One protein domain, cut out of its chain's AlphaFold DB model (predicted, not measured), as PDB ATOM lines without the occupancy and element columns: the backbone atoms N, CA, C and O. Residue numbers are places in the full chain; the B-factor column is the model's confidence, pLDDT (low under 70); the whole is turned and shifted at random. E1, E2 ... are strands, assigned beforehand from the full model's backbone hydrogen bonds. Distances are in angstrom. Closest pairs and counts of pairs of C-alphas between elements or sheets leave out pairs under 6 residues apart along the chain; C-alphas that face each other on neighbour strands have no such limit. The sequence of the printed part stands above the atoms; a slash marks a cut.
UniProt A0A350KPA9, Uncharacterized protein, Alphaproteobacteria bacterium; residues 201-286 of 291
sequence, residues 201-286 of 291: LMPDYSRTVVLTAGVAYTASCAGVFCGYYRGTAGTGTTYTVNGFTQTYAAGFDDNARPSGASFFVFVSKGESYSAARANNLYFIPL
ATOM      1  N   LEU A 201      28.223  12.018 311.367       69.94
ATOM      2  CA  LEU A 201      27.176  11.699 310.385       69.94
ATOM      3  C   LEU A 201      26.601  10.287 310.569       69.94
ATOM      4  O   LEU A 201      25.796   9.832 309.756       69.94
ATOM      5  N   MET A 202      26.979   9.586 311.644       80.31
ATOM      6  CA  MET A 202      26.464   8.251 311.953       80.31
ATOM      7  C   MET A 202      25.225   8.308 312.864       80.31
ATOM      8  O   MET A 202      25.141   9.191 313.721       80.31
ATOM      9  N   PRO A 203      24.276   7.356 312.746       85.19
ATOM     10  CA  PRO A 203      23.141   7.253 313.660       85.19
ATOM     11  C   PRO A 203      23.577   7.030 315.118       85.19
ATOM     12  O   PRO A 203      24.363   6.131 315.426       85.19
ATOM     13  N   ASP A 204      23.036   7.831 316.031       87.31
ATOM     14  CA  ASP A 204      23.197   7.690 317.473       87.31
ATOM     15  C   ASP A 204      22.099   6.790 318.049       87.31
ATOM     16  O   ASP A 204      21.050   7.243 318.516       87.31
ATOM     17  N   TYR A 205      22.364   5.484 318.040       85.44
ATOM     18  CA  TYR A 205      21.435   4.480 318.556       85.44
ATOM     19  C   TYR A 205      21.083   4.671 320.042       85.44
ATOM     20  O   TYR A 205      20.031   4.194 320.471       85.44
ATOM     21  N   SER A 206      21.897   5.396 320.823       85.38
ATOM     22  CA  SER A 206      21.601   5.680 322.235       85.38
ATOM     23  C   SER A 206      20.451   6.678 322.422       85.38
ATOM     24  O   SER A 206      19.787   6.664 323.456       85.38
ATOM     25  N   ARG A 207      20.167   7.505 321.404       86.31
ATOM     26  CA  ARG A 207      19.102   8.524 321.396       86.31
ATOM     27  C   ARG A 207      17.868   8.099 320.592       86.31
ATOM     28  O   ARG A 207      17.082   8.949 320.174       86.31
ATOM     29  N   THR A 208      17.700   6.800 320.355       88.94
ATOM     30  CA  THR A 208      16.591   6.261 319.557       88.94
ATOM     31  C   THR A 208      15.234   6.594 320.183       88.94
ATOM     32  O   THR A 208      14.973   6.277 321.341       88.94
ATOM     33  N   VAL A 209      14.337   7.178 319.390       88.44
ATOM     34  CA  VAL A 209      12.951   7.471 319.766       88.44
ATOM     35  C   VAL A 209      12.035   6.444 319.110       88.44
ATOM     36  O   VAL A 209      12.025   6.310 317.889       88.44
ATOM     37  N   VAL A 210      11.254   5.719 319.912       87.88
ATOM     38  CA  VAL A 210      10.239   4.780 319.408       87.88
ATOM     39  C   VAL A 210       8.997   5.559 318.991       87.88
ATOM     40  O   VAL A 210       8.490   6.382 319.750       87.88
ATOM     41  N   LEU A 211       8.506   5.296 317.786       85.00
ATOM     42  CA  LEU A 211       7.381   6.003 317.186       85.00
ATOM     43  C   LEU A 211       6.150   5.106 317.100       85.00
ATOM     44  O   LEU A 211       6.240   3.901 316.856       85.00
ATOM     45  N   THR A 212       4.981   5.724 317.233       83.25
ATOM     46  CA  THR A 212       3.689   5.042 317.123       83.25
ATOM     47  C   THR A 212       3.162   5.145 315.694       83.25
ATOM     48  O   THR A 212       3.083   6.236 315.130       83.25
ATOM     49  N   ALA A 213       2.766   4.015 315.103       77.00
ATOM     50  CA  ALA A 213       2.154   3.999 313.775       77.00
ATOM     51  C   ALA A 213       0.871   4.854 313.734       77.00
ATOM     52  O   ALA A 213       0.091   4.873 314.685       77.00
ATOM     53  N   GLY A 214       0.656   5.564 312.627       74.94
ATOM     54  CA  GLY A 214      -0.473   6.477 312.431       74.94
ATOM     55  C   GLY A 214      -0.313   7.860 313.072       74.94
ATOM     56  O   GLY A 214      -1.138   8.731 312.812       74.94
ATOM     57  N   VAL A 215       0.743   8.094 313.859       81.12
ATOM     58  CA  VAL A 215       1.043   9.401 314.462       81.12
ATOM     59  C   VAL A 215       2.171  10.074 313.684       81.12
ATOM     60  O   VAL A 215       3.192   9.452 313.392       81.12
ATOM     61  N   ALA A 216       1.987  11.349 313.334       83.12
ATOM     62  CA  ALA A 216       3.049  12.147 312.735       83.12
ATOM     63  C   ALA A 216       4.084  12.534 313.798       83.12
ATOM     64  O   ALA A 216       3.733  13.058 314.854       83.12
ATOM     65  N   TYR A 217       5.356  12.292 313.503       84.94
ATOM     66  CA  TYR A 217       6.481  12.714 314.322       84.94
ATOM     67  C   TYR A 217       7.322  13.724 313.551       84.94
ATOM     68  O   TYR A 217       7.723  13.465 312.418       84.94
ATOM     69  N   THR A 218       7.606  14.863 314.172       88.25
ATOM     70  CA  THR A 218       8.485  15.889 313.607       88.25
ATOM     71  C   THR A 218       9.892  15.696 314.142       88.25
ATOM     72  O   THR A 218      10.103  15.723 315.355       88.25
ATOM     73  N   ALA A 219      10.851  15.510 313.238       86.31
ATOM     74  CA  ALA A 219      12.247  15.315 313.588       86.31
ATOM     75  C   ALA A 219      12.781  16.525 314.371       86.31
ATOM     76  O   ALA A 219      12.807  17.650 313.868       86.31
ATOM     77  N   SER A 220      13.214  16.309 315.614       85.19
ATOM     78  CA  SER A 220      13.795  17.369 316.452       85.19
ATOM     79  C   SER A 220      15.173  17.815 315.961       85.19
ATOM     80  O   SER A 220      15.589  18.941 316.208       85.19
ATOM     81  N   CYS A 221      15.861  16.955 315.216       85.62
ATOM     82  CA  CYS A 221      17.192  17.164 314.662       85.62
ATOM     83  C   CYS A 221      17.354  16.349 313.370       85.62
ATOM     84  O   CYS A 221      16.445  15.617 312.983       85.62
ATOM     85  N   ALA A 222      18.499  16.477 312.697       87.44
ATOM     86  CA  ALA A 222      18.820  15.588 311.587       87.44
ATOM     87  C   ALA A 222      19.018  14.150 312.095       87.44
ATOM     88  O   ALA A 222      19.645  13.926 313.135       87.44
ATOM     89  N   GLY A 223      18.472  13.178 311.373       87.62
ATOM     90  CA  GLY A 223      18.418  11.790 311.819       87.62
ATOM     91  C   GLY A 223      17.946  10.840 310.730       87.62
ATOM     92  O   GLY A 223      17.766  11.219 309.575       87.62
ATOM     93  N   VAL A 224      17.739   9.590 311.118       87.56
ATOM     94  CA  VAL A 224      17.245   8.524 310.254       87.56
ATOM     95  C   VAL A 224      15.955   7.975 310.842       87.56
ATOM     96  O   VAL A 224      15.937   7.515 311.984       87.56
ATOM     97  N   PHE A 225      14.881   7.982 310.060       85.25
ATOM     98  CA  PHE A 225      13.725   7.144 310.354       85.25
ATOM     99  C   PHE A 225      13.978   5.743 309.831       85.25
ATOM    100  O   PHE A 225      14.333   5.560 308.665       85.25
ATOM    101  N   CYS A 226      13.759   4.751 310.680       81.38
ATOM    102  CA  CYS A 226      13.823   3.361 310.281       81.38
ATOM    103  C   CYS A 226      12.661   2.581 310.870       81.38
ATOM    104  O   CYS A 226      12.075   2.932 311.895       81.38
ATOM    105  N   GLY A 227      12.296   1.507 310.199       77.38
ATOM    106  CA  GLY A 227      11.236   0.652 310.678       77.38
ATOM    107  C   GLY A 227      11.180  -0.633 309.896       77.38
ATOM    108  O   GLY A 227      11.808  -0.789 308.847       77.38
ATOM    109  N   TYR A 228      10.411  -1.559 310.440       73.12
ATOM    110  CA  TYR A 228      10.283  -2.885 309.884       73.12
ATOM    111  C   TYR A 228       8.810  -3.265 309.757       73.12
ATOM    112  O   TYR A 228       7.977  -2.972 310.616       73.12
ATOM    113  N   TYR A 229       8.466  -3.906 308.649       69.69
ATOM    114  CA  TYR A 229       7.124  -4.420 308.430       69.69
ATOM    115  C   TYR A 229       7.142  -5.947 308.397       69.69
ATOM    116  O   TYR A 229       7.854  -6.547 307.595       69.69
ATOM    117  N   ARG A 230       6.319  -6.581 309.244       63.19
ATOM    118  CA  ARG A 230       5.922  -7.990 309.101       63.19
ATOM    119  C   ARG A 230       4.423  -8.047 308.883       63.19
ATOM    120  O   ARG A 230       3.664  -7.772 309.809       63.19
ATOM    121  N   GLY A 231       4.005  -8.434 307.689       61.03
ATOM    122  CA  GLY A 231       2.601  -8.665 307.393       61.03
ATOM    123  C   GLY A 231       2.403  -9.597 306.211       61.03
ATOM    124  O   GLY A 231       3.361 -10.051 305.587       61.03
ATOM    125  N   THR A 232       1.139  -9.916 305.958       59.72
ATOM    126  CA  THR A 232       0.697 -10.817 304.894       59.72
ATOM    127  C   THR A 232       0.972 -10.204 303.518       59.72
ATOM    128  O   THR A 232       0.799  -8.995 303.328       59.72
ATOM    129  N   ALA A 233       1.387 -11.028 302.553       57.31
ATOM    130  CA  ALA A 233       1.667 -10.586 301.190       57.31
ATOM    131  C   ALA A 233       0.462  -9.867 300.558       57.31
ATOM    132  O   ALA A 233      -0.684 -10.280 300.736       57.31
ATOM    133  N   GLY A 234       0.731  -8.778 299.834       57.38
ATOM    134  CA  GLY A 234      -0.294  -7.932 299.203       57.38
ATOM    135  C   GLY A 234      -0.783  -6.755 300.056       57.38
ATOM    136  O   GLY A 234      -1.454  -5.869 299.534       57.38
ATOM    137  N   THR A 235      -0.399  -6.683 301.334       59.91
ATOM    138  CA  THR A 235      -0.584  -5.490 302.175       59.91
ATOM    139  C   THR A 235       0.739  -4.738 302.306       59.91
ATOM    140  O   THR A 235       1.721  -5.292 302.793       59.91
ATOM    141  N   GLY A 236       0.777  -3.487 301.843       64.00
ATOM    142  CA  GLY A 236       1.951  -2.623 301.961       64.00
ATOM    143  C   GLY A 236       1.867  -1.642 303.127       64.00
ATOM    144  O   GLY A 236       0.778  -1.313 303.607       64.00
ATOM    145  N   THR A 237       3.022  -1.143 303.556       68.50
ATOM    146  CA  THR A 237       3.119   0.031 304.420       68.50
ATOM    147  C   THR A 237       3.433   1.246 303.581       68.50
ATOM    148  O   THR A 237       4.380   1.256 302.796       68.50
ATOM    149  N   THR A 238       2.638   2.285 303.788       70.88
ATOM    150  CA  THR A 238       2.850   3.590 303.184       70.88
ATOM    151  C   THR A 238       3.511   4.513 304.196       70.88
ATOM    152  O   THR A 238       3.037   4.643 305.331       70.88
ATOM    153  N   TYR A 239       4.597   5.140 303.763       72.06
ATOM    154  CA  TYR A 239       5.357   6.116 304.528       72.06
ATOM    155  C   TYR A 239       5.267   7.465 303.840       72.06
ATOM    156  O   TYR A 239       5.396   7.535 302.616       72.06
ATOM    157  N   THR A 240       5.059   8.514 304.627       70.19
ATOM    158  CA  THR A 240       4.987   9.881 304.120       70.19
ATOM    159  C   THR A 240       6.023  10.742 304.823       70.19
ATOM    160  O   THR A 240       6.010  10.848 306.049       70.19
ATOM    161  N   VAL A 241       6.895  11.374 304.038       70.88
ATOM    162  CA  VAL A 241       7.885  12.362 304.491       70.88
ATOM    163  C   VAL A 241       7.545  13.672 303.800       70.88
ATOM    164  O   VAL A 241       7.584  13.727 302.573       70.88
ATOM    165  N   ASN A 242       7.170  14.712 304.547       65.81
ATOM    166  CA  ASN A 242       6.868  16.038 303.977       65.81
ATOM    167  C   ASN A 242       5.944  16.013 302.735       65.81
ATOM    168  O   ASN A 242       6.123  16.776 301.790       65.81
ATOM    169  N   GLY A 243       4.961  15.105 302.717       65.81
ATOM    170  CA  GLY A 243       4.012  14.950 301.607       65.81
ATOM    171  C   GLY A 243       4.462  14.031 300.462       65.81
ATOM    172  O   GLY A 243       3.639  13.712 299.608       65.81
ATOM    173  N   PHE A 244       5.706  13.543 300.453       66.06
ATOM    174  CA  PHE A 244       6.154  12.493 299.534       66.06
ATOM    175  C   PHE A 244       5.844  11.119 300.102       66.06
ATOM    176  O   PHE A 244       6.221  10.806 301.232       66.06
ATOM    177  N   THR A 245       5.171  10.295 299.304       72.94
ATOM    178  CA  THR A 245       4.647   9.006 299.742       72.94
ATOM    179  C   THR A 245       5.323   7.852 299.012       72.94
ATOM    180  O   THR A 245       5.329   7.807 297.784       72.94
ATOM    181  N   GLN A 246       5.850   6.888 299.768       69.50
ATOM    182  CA  GLN A 246       6.426   5.653 299.237       69.50
ATOM    183  C   GLN A 246       5.769   4.440 299.903       69.50
ATOM    184  O   GLN A 246       5.607   4.402 301.125       69.50
ATOM    185  N   THR A 247       5.385   3.447 299.100       70.81
ATOM    186  CA  THR A 247       4.725   2.227 299.578       70.81
ATOM    187  C   THR A 247       5.638   1.025 299.388       70.81
ATOM    188  O   THR A 247       6.068   0.740 298.273       70.81
ATOM    189  N   TYR A 248       5.886   0.297 300.473       67.81
ATOM    190  CA  TYR A 248       6.637  -0.957 300.467       67.81
ATOM    191  C   TYR A 248       5.693  -2.121 300.747       67.81
ATOM    192  O   TYR A 248       4.915  -2.063 301.696       67.81
ATOM    193  N   ALA A 249       5.764  -3.183 299.948       63.22
ATOM    194  CA  ALA A 249       4.982  -4.402 300.143       63.22
ATOM    195  C   ALA A 249       5.874  -5.546 300.643       63.22
ATOM    196  O   ALA A 249       7.020  -5.668 300.217       63.22
ATOM    197  N   ALA A 250       5.349  -6.392 301.536       62.62
ATOM    198  CA  ALA A 250       6.027  -7.630 301.919       62.62
ATOM    199  C   ALA A 250       6.002  -8.631 300.748       62.62
ATOM    200  O   ALA A 250       4.935  -8.895 300.185       62.62
ATOM    201  N   GLY A 251       7.166  -9.183 300.399       60.56
ATOM    202  CA  GLY A 251       7.305 -10.295 299.454       60.56
ATOM    203  C   GLY A 251       7.329 -11.647 300.174       60.56
ATOM    204  O   GLY A 251       7.543 -11.710 301.387       60.56
ATOM    205  N   PHE A 252       7.146 -12.742 299.438       53.94
ATOM    206  CA  PHE A 252       7.491 -14.078 299.934       53.94
ATOM    207  C   PHE A 252       8.963 -14.369 299.637       53.94
ATOM    208  O   PHE A 252       9.447 -14.004 298.567       53.94
ATOM    209  N   ASP A 253       9.664 -15.017 300.567       55.78
ATOM    210  CA  ASP A 253      10.906 -15.715 300.220       55.78
ATOM    211  C   ASP A 253      10.587 -17.024 299.464       55.78
ATOM    212  O   ASP A 253       9.440 -17.480 299.457       55.78
ATOM    213  N   ASP A 254      11.586 -17.655 298.836       52.41
ATOM    214  CA  ASP A 254      11.419 -18.915 298.077       52.41
ATOM    215  C   ASP A 254      10.857 -20.083 298.927       52.41
ATOM    216  O   ASP A 254      10.471 -21.120 298.390       52.41
ATOM    217  N   ASN A 255      10.757 -19.911 300.253       54.56
ATOM    218  CA  ASN A 255      10.163 -20.850 301.209       54.56
ATOM    219  C   ASN A 255       8.747 -20.447 301.674       54.56
ATOM    220  O   ASN A 255       8.256 -20.978 302.677       54.56
ATOM    221  N   ALA A 256       8.084 -19.526 300.966       54.12
ATOM    222  CA  ALA A 256       6.726 -19.047 301.238       54.12
ATOM    223  C   ALA A 256       6.519 -18.462 302.651       54.12
ATOM    224  O   ALA A 256       5.390 -18.394 303.149       54.12
ATOM    225  N   ARG A 257       7.588 -17.996 303.308       55.59
ATOM    226  CA  ARG A 257       7.493 -17.226 304.554       55.59
ATOM    227  C   ARG A 257       7.381 -15.737 304.211       55.59
ATOM    228  O   ARG A 257       7.983 -15.281 303.238       55.59
ATOM    229  N   PRO A 258       6.612 -14.948 304.982       55.09
ATOM    230  CA  PRO A 258       6.553 -13.507 304.773       55.09
ATOM    231  C   PRO A 258       7.936 -12.898 305.041       55.09
ATOM    232  O   PRO A 258       8.399 -12.869 306.186       55.09
ATOM    233  N   SER A 259       8.598 -12.415 303.989       58.62
ATOM    234  CA  SER A 259       9.844 -11.659 304.101       58.62
ATOM    235  C   SER A 259       9.494 -10.202 304.419       58.62
ATOM    236  O   SER A 259       8.734  -9.544 303.706       58.62
ATOM    237  N   GLY A 260       9.955  -9.720 305.572       61.72
ATOM    238  CA  GLY A 260       9.657  -8.358 306.011       61.72
ATOM    239  C   GLY A 260      10.521  -7.326 305.289       61.72
ATOM    240  O   GLY A 260      11.699  -7.581 305.051       61.72
ATOM    241  N   ALA A 261       9.958  -6.156 304.987       63.28
ATOM    242  CA  ALA A 261      10.695  -5.035 304.407       63.28
ATOM    243  C   ALA A 261      11.232  -4.120 305.520       63.28
ATOM    244  O   ALA A 261      10.494  -3.758 306.442       63.28
ATOM    245  N   SER A 262      12.511  -3.753 305.436       68.69
ATOM    246  CA  SER A 262      13.122  -2.681 306.226       68.69
ATOM    247  C   SER A 262      13.358  -1.460 305.342       68.69
ATOM    248  O   SER A 262      13.614  -1.588 304.145       68.69
ATOM    249  N   PHE A 263      13.272  -0.272 305.929       72.94
ATOM    250  CA  PHE A 263      13.550   0.980 305.231       72.94
ATOM    251  C   PHE A 263      14.349   1.922 306.132       72.94
ATOM    252  O   PHE A 263      14.268   1.847 307.363       72.94
ATOM    253  N   PHE A 264      15.097   2.820 305.494       76.75
ATOM    254  CA  PHE A 264      15.867   3.878 306.137       76.75
ATOM    255  C   PHE A 264      15.682   5.161 305.336       76.75
ATOM    256  O   PHE A 264      15.909   5.167 304.126       76.75
ATOM    257  N   VAL A 265      15.266   6.236 305.998       80.88
ATOM    258  CA  VAL A 265      15.091   7.549 305.372       80.88
ATOM    259  C   VAL A 265      15.827   8.587 306.200       80.88
ATOM    260  O   VAL A 265      15.541   8.756 307.384       80.88
ATOM    261  N   PHE A 266      16.772   9.275 305.566       82.88
ATOM    262  CA  PHE A 266      17.438  10.428 306.156       82.88
ATOM    263  C   PHE A 266      16.496  11.621 306.144       82.88
ATOM    264  O   PHE A 266      15.845  11.888 305.135       82.88
ATOM    265  N   VAL A 267      16.448  12.329 307.264       82.19
ATOM    266  CA  VAL A 267      15.599  13.501 307.441       82.19
ATOM    267  C   VAL A 267      16.353  14.636 308.105       82.19
ATOM    268  O   VAL A 267      17.267  14.434 308.911       82.19
ATOM    269  N   SER A 268      15.926  15.842 307.771       85.50
ATOM    270  CA  SER A 268      16.384  17.078 308.390       85.50
ATOM    271  C   SER A 268      15.504  17.462 309.582       85.50
ATOM    272  O   SER A 268      14.381  16.985 309.750       85.50
ATOM    273  N   LYS A 269      16.008  18.372 310.421       85.44
ATOM    274  CA  LYS A 269      15.229  18.958 311.519       85.44
ATOM    275  C   LYS A 269      13.956  19.619 310.982       85.44
ATOM    276  O   LYS A 269      14.015  20.386 310.026       85.44
ATOM    277  N   GLY A 270      12.827  19.371 311.637       83.50
ATOM    278  CA  GLY A 270      11.531  19.951 311.286       83.50
ATOM    279  C   GLY A 270      10.746  19.165 310.235       83.50
ATOM    280  O   GLY A 270       9.576  19.473 310.026       83.50
ATOM    281  N   GLU A 271      11.332  18.137 309.616       85.69
ATOM    282  CA  GLU A 271      10.597  17.268 308.699       85.69
ATOM    283  C   GLU A 271       9.667  16.334 309.476       85.69
ATOM    284  O   GLU A 271      10.061  15.715 310.473       85.69
ATOM    285  N   SER A 272       8.415  16.243 309.028       81.62
ATOM    286  CA  SER A 272       7.409  15.391 309.657       81.62
ATOM    287  C   SER A 272       7.271  14.072 308.912       81.62
ATOM    288  O   SER A 272       7.117  14.031 307.688       81.62
ATOM    289  N   TYR A 273       7.270  12.993 309.687       79.44
ATOM    290  CA  TYR A 273       7.173  11.628 309.212       79.44
ATOM    291  C   TYR A 273       5.982  10.910 309.827       79.44
ATOM    292  O   TYR A 273       5.749  10.992 311.032       79.44
ATOM    293  N   SER A 274       5.254  10.148 309.017       77.81
ATOM    294  CA  SER A 274       4.255   9.208 309.516       77.81
ATOM    295  C   SER A 274       4.270   7.909 308.714       77.81
ATOM    296  O   SER A 274       4.518   7.886 307.508       77.81
ATOM    297  N   ALA A 275       3.999   6.804 309.408       74.00
ATOM    298  CA  ALA A 275       3.840   5.487 308.808       74.00
ATOM    299  C   ALA A 275       2.437   4.965 309.099       74.00
ATOM    300  O   ALA A 275       2.026   4.927 310.259       74.00
ATOM    301  N   ALA A 276       1.718   4.511 308.074       70.50
ATOM    302  CA  ALA A 276       0.353   4.021 308.258       70.50
ATOM    303  C   ALA A 276       0.294   2.709 309.064       70.50
ATOM    304  O   ALA A 276      -0.647   2.496 309.827       70.50
ATOM    305  N   ARG A 277       1.273   1.808 308.882       66.75
ATOM    306  CA  ARG A 277       1.304   0.463 309.492       66.75
ATOM    307  C   ARG A 277       2.740  -0.046 309.649       66.75
ATOM    308  O   ARG A 277       3.304  -0.542 308.687       66.75
ATOM    309  N   ALA A 278       3.354   0.032 310.823       65.56
ATOM    310  CA  ALA A 278       4.690  -0.534 311.040       65.56
ATOM    311  C   ALA A 278       4.801  -1.139 312.439       65.56
ATOM    312  O   ALA A 278       4.291  -0.565 313.399       65.56
ATOM    313  N   ASN A 279       5.489  -2.277 312.541       65.06
ATOM    314  CA  ASN A 279       5.832  -2.877 313.823       65.06
ATOM    315  C   ASN A 279       7.271  -2.454 314.110       65.06
ATOM    316  O   ASN A 279       8.165  -2.853 313.372       65.06
ATOM    317  N   ASN A 280       7.496  -1.666 315.160       71.19
ATOM    318  CA  ASN A 280       8.818  -1.151 315.537       71.19
ATOM    319  C   ASN A 280       9.326  -0.049 314.589       71.19
ATOM    320  O   ASN A 280      10.244  -0.253 313.796       71.19
ATOM    321  N   LEU A 281       8.685   1.120 314.663       82.81
ATOM    322  CA  LEU A 281       9.120   2.337 313.983       82.81
ATOM    323  C   LEU A 281      10.002   3.171 314.922       82.81
ATOM    324  O   LEU A 281       9.660   3.352 316.090       82.81
ATOM    325  N   TYR A 282      11.105   3.704 314.404       86.75
ATOM    326  CA  TYR A 282      12.095   4.445 315.171       86.75
ATOM    327  C   TYR A 282      12.560   5.702 314.437       86.75
ATOM    328  O   TYR A 282      12.657   5.728 313.210       86.75
ATOM    329  N   PHE A 283      12.903   6.726 315.210       88.38
ATOM    330  CA  PHE A 283      13.733   7.845 314.782       88.38
ATOM    331  C   PHE A 283      15.070   7.777 315.512       88.38
ATOM    332  O   PHE A 283      15.103   7.661 316.736       88.38
ATOM    333  N   ILE A 284      16.168   7.858 314.771       90.06
ATOM    334  CA  ILE A 284      17.525   7.783 315.306       90.06
ATOM    335  C   ILE A 284      18.258   9.071 314.911       90.06
ATOM    336  O   ILE A 284      18.577   9.237 313.733       90.06
ATOM    337  N   PRO A 285      18.519  10.001 315.846       89.06
ATOM    338  CA  PRO A 285      19.315  11.203 315.586       89.06
ATOM    339  C   PRO A 285      20.700  10.871 315.025       89.06
ATOM    340  O   PRO A 285      21.260   9.833 315.367       89.06
ATOM    341  N   LEU A 286      21.296  11.757 314.228       86.94
ATOM    342  CA  LEU A 286      22.726  11.663 313.920       86.94
ATOM    343  C   LEU A 286      23.563  12.135 315.123       86.94
ATOM    344  O   LEU A 286      23.166  13.042 315.865       86.94
TER     345      LEU A 286
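This is residues 201 to 286 of the 291 residues of an uncharacterized protein of Alphaproteobacteria bacterium (UniProt A0A350KPA9). Two antiparallel sheets stand face to face as a small sandwich, one layer made of E1, E7, E2 and E5 in that order and the other of E4, E3 and E6, with the strands of the one at 22 degrees to those of the other. The long link from E4 to E5 reaches out at one end of the longest axis, and the tight link from E5 to E6 lies at the other end. The printed part has 86 residues with seven named strands, E1 to E7 along the chain, and no named helix. The class is all strand, though the named strands hold 40 of the 86 residues, under half. The whole is compact, with a radius of gyration of the C-alphas of 13.3 A, and its outline is elongated, spanning 40 by 26 by 19 A.

E1, residues 209 to 211, is an edge strand and the antiparallel neighbour of E7, residues 279 to 285, with N 209 and O 283 2.8 A apart. E7 is antiparallel to E2, residues 223 to 229, at 169 degrees, with N 226 and O 282 2.9 A apart. E2 is antiparallel to E5, residues 261 to 267, the other edge strand, with N 225 and O 265 2.9 A apart. From edge to edge the strands' lines turn by 60 degrees. In the second sheet, E3, residues 236 to 241, is the inner strand. It forms a hairpin with E4, residues 244 to 249, where N 239 and O 246 are 2.9 A apart. E3 is also antiparallel to E6, residues 272 to 275, with N 240 and O 274 3.0 A apart. The two sheets have 28 pairs of C-alphas within 10 A. Between them, E3 and E5 are near each other, with 7 such pairs, while E1 and E4, for instance, are apart.

E1 begins at C-alpha 209, (12.951, 7.471, 319.766). E2 is 20.0 A from first to last C-alpha, E3 16.3 A, E4 16.9 A and E5 19.4 A. E5 begins at C-alpha 261, (10.695, -5.035, 304.407). E1 and E6 are shorter, 6.3 A and 10.6 A. E7, 19.6 A long, ends at C-alpha 285, (19.315, 11.203, 315.586).

The C-alphas of Asn 255 and Gly 270, the two farthest apart, are 42.0 A from each other. The printed part has no cut. The links E1 to E2 and E4 to E5 are long, 11 residues each. The mean pLDDT of the printed part is 74.4, and 32 residues are under 70, among them residues 229 to 237 and 248 to 262.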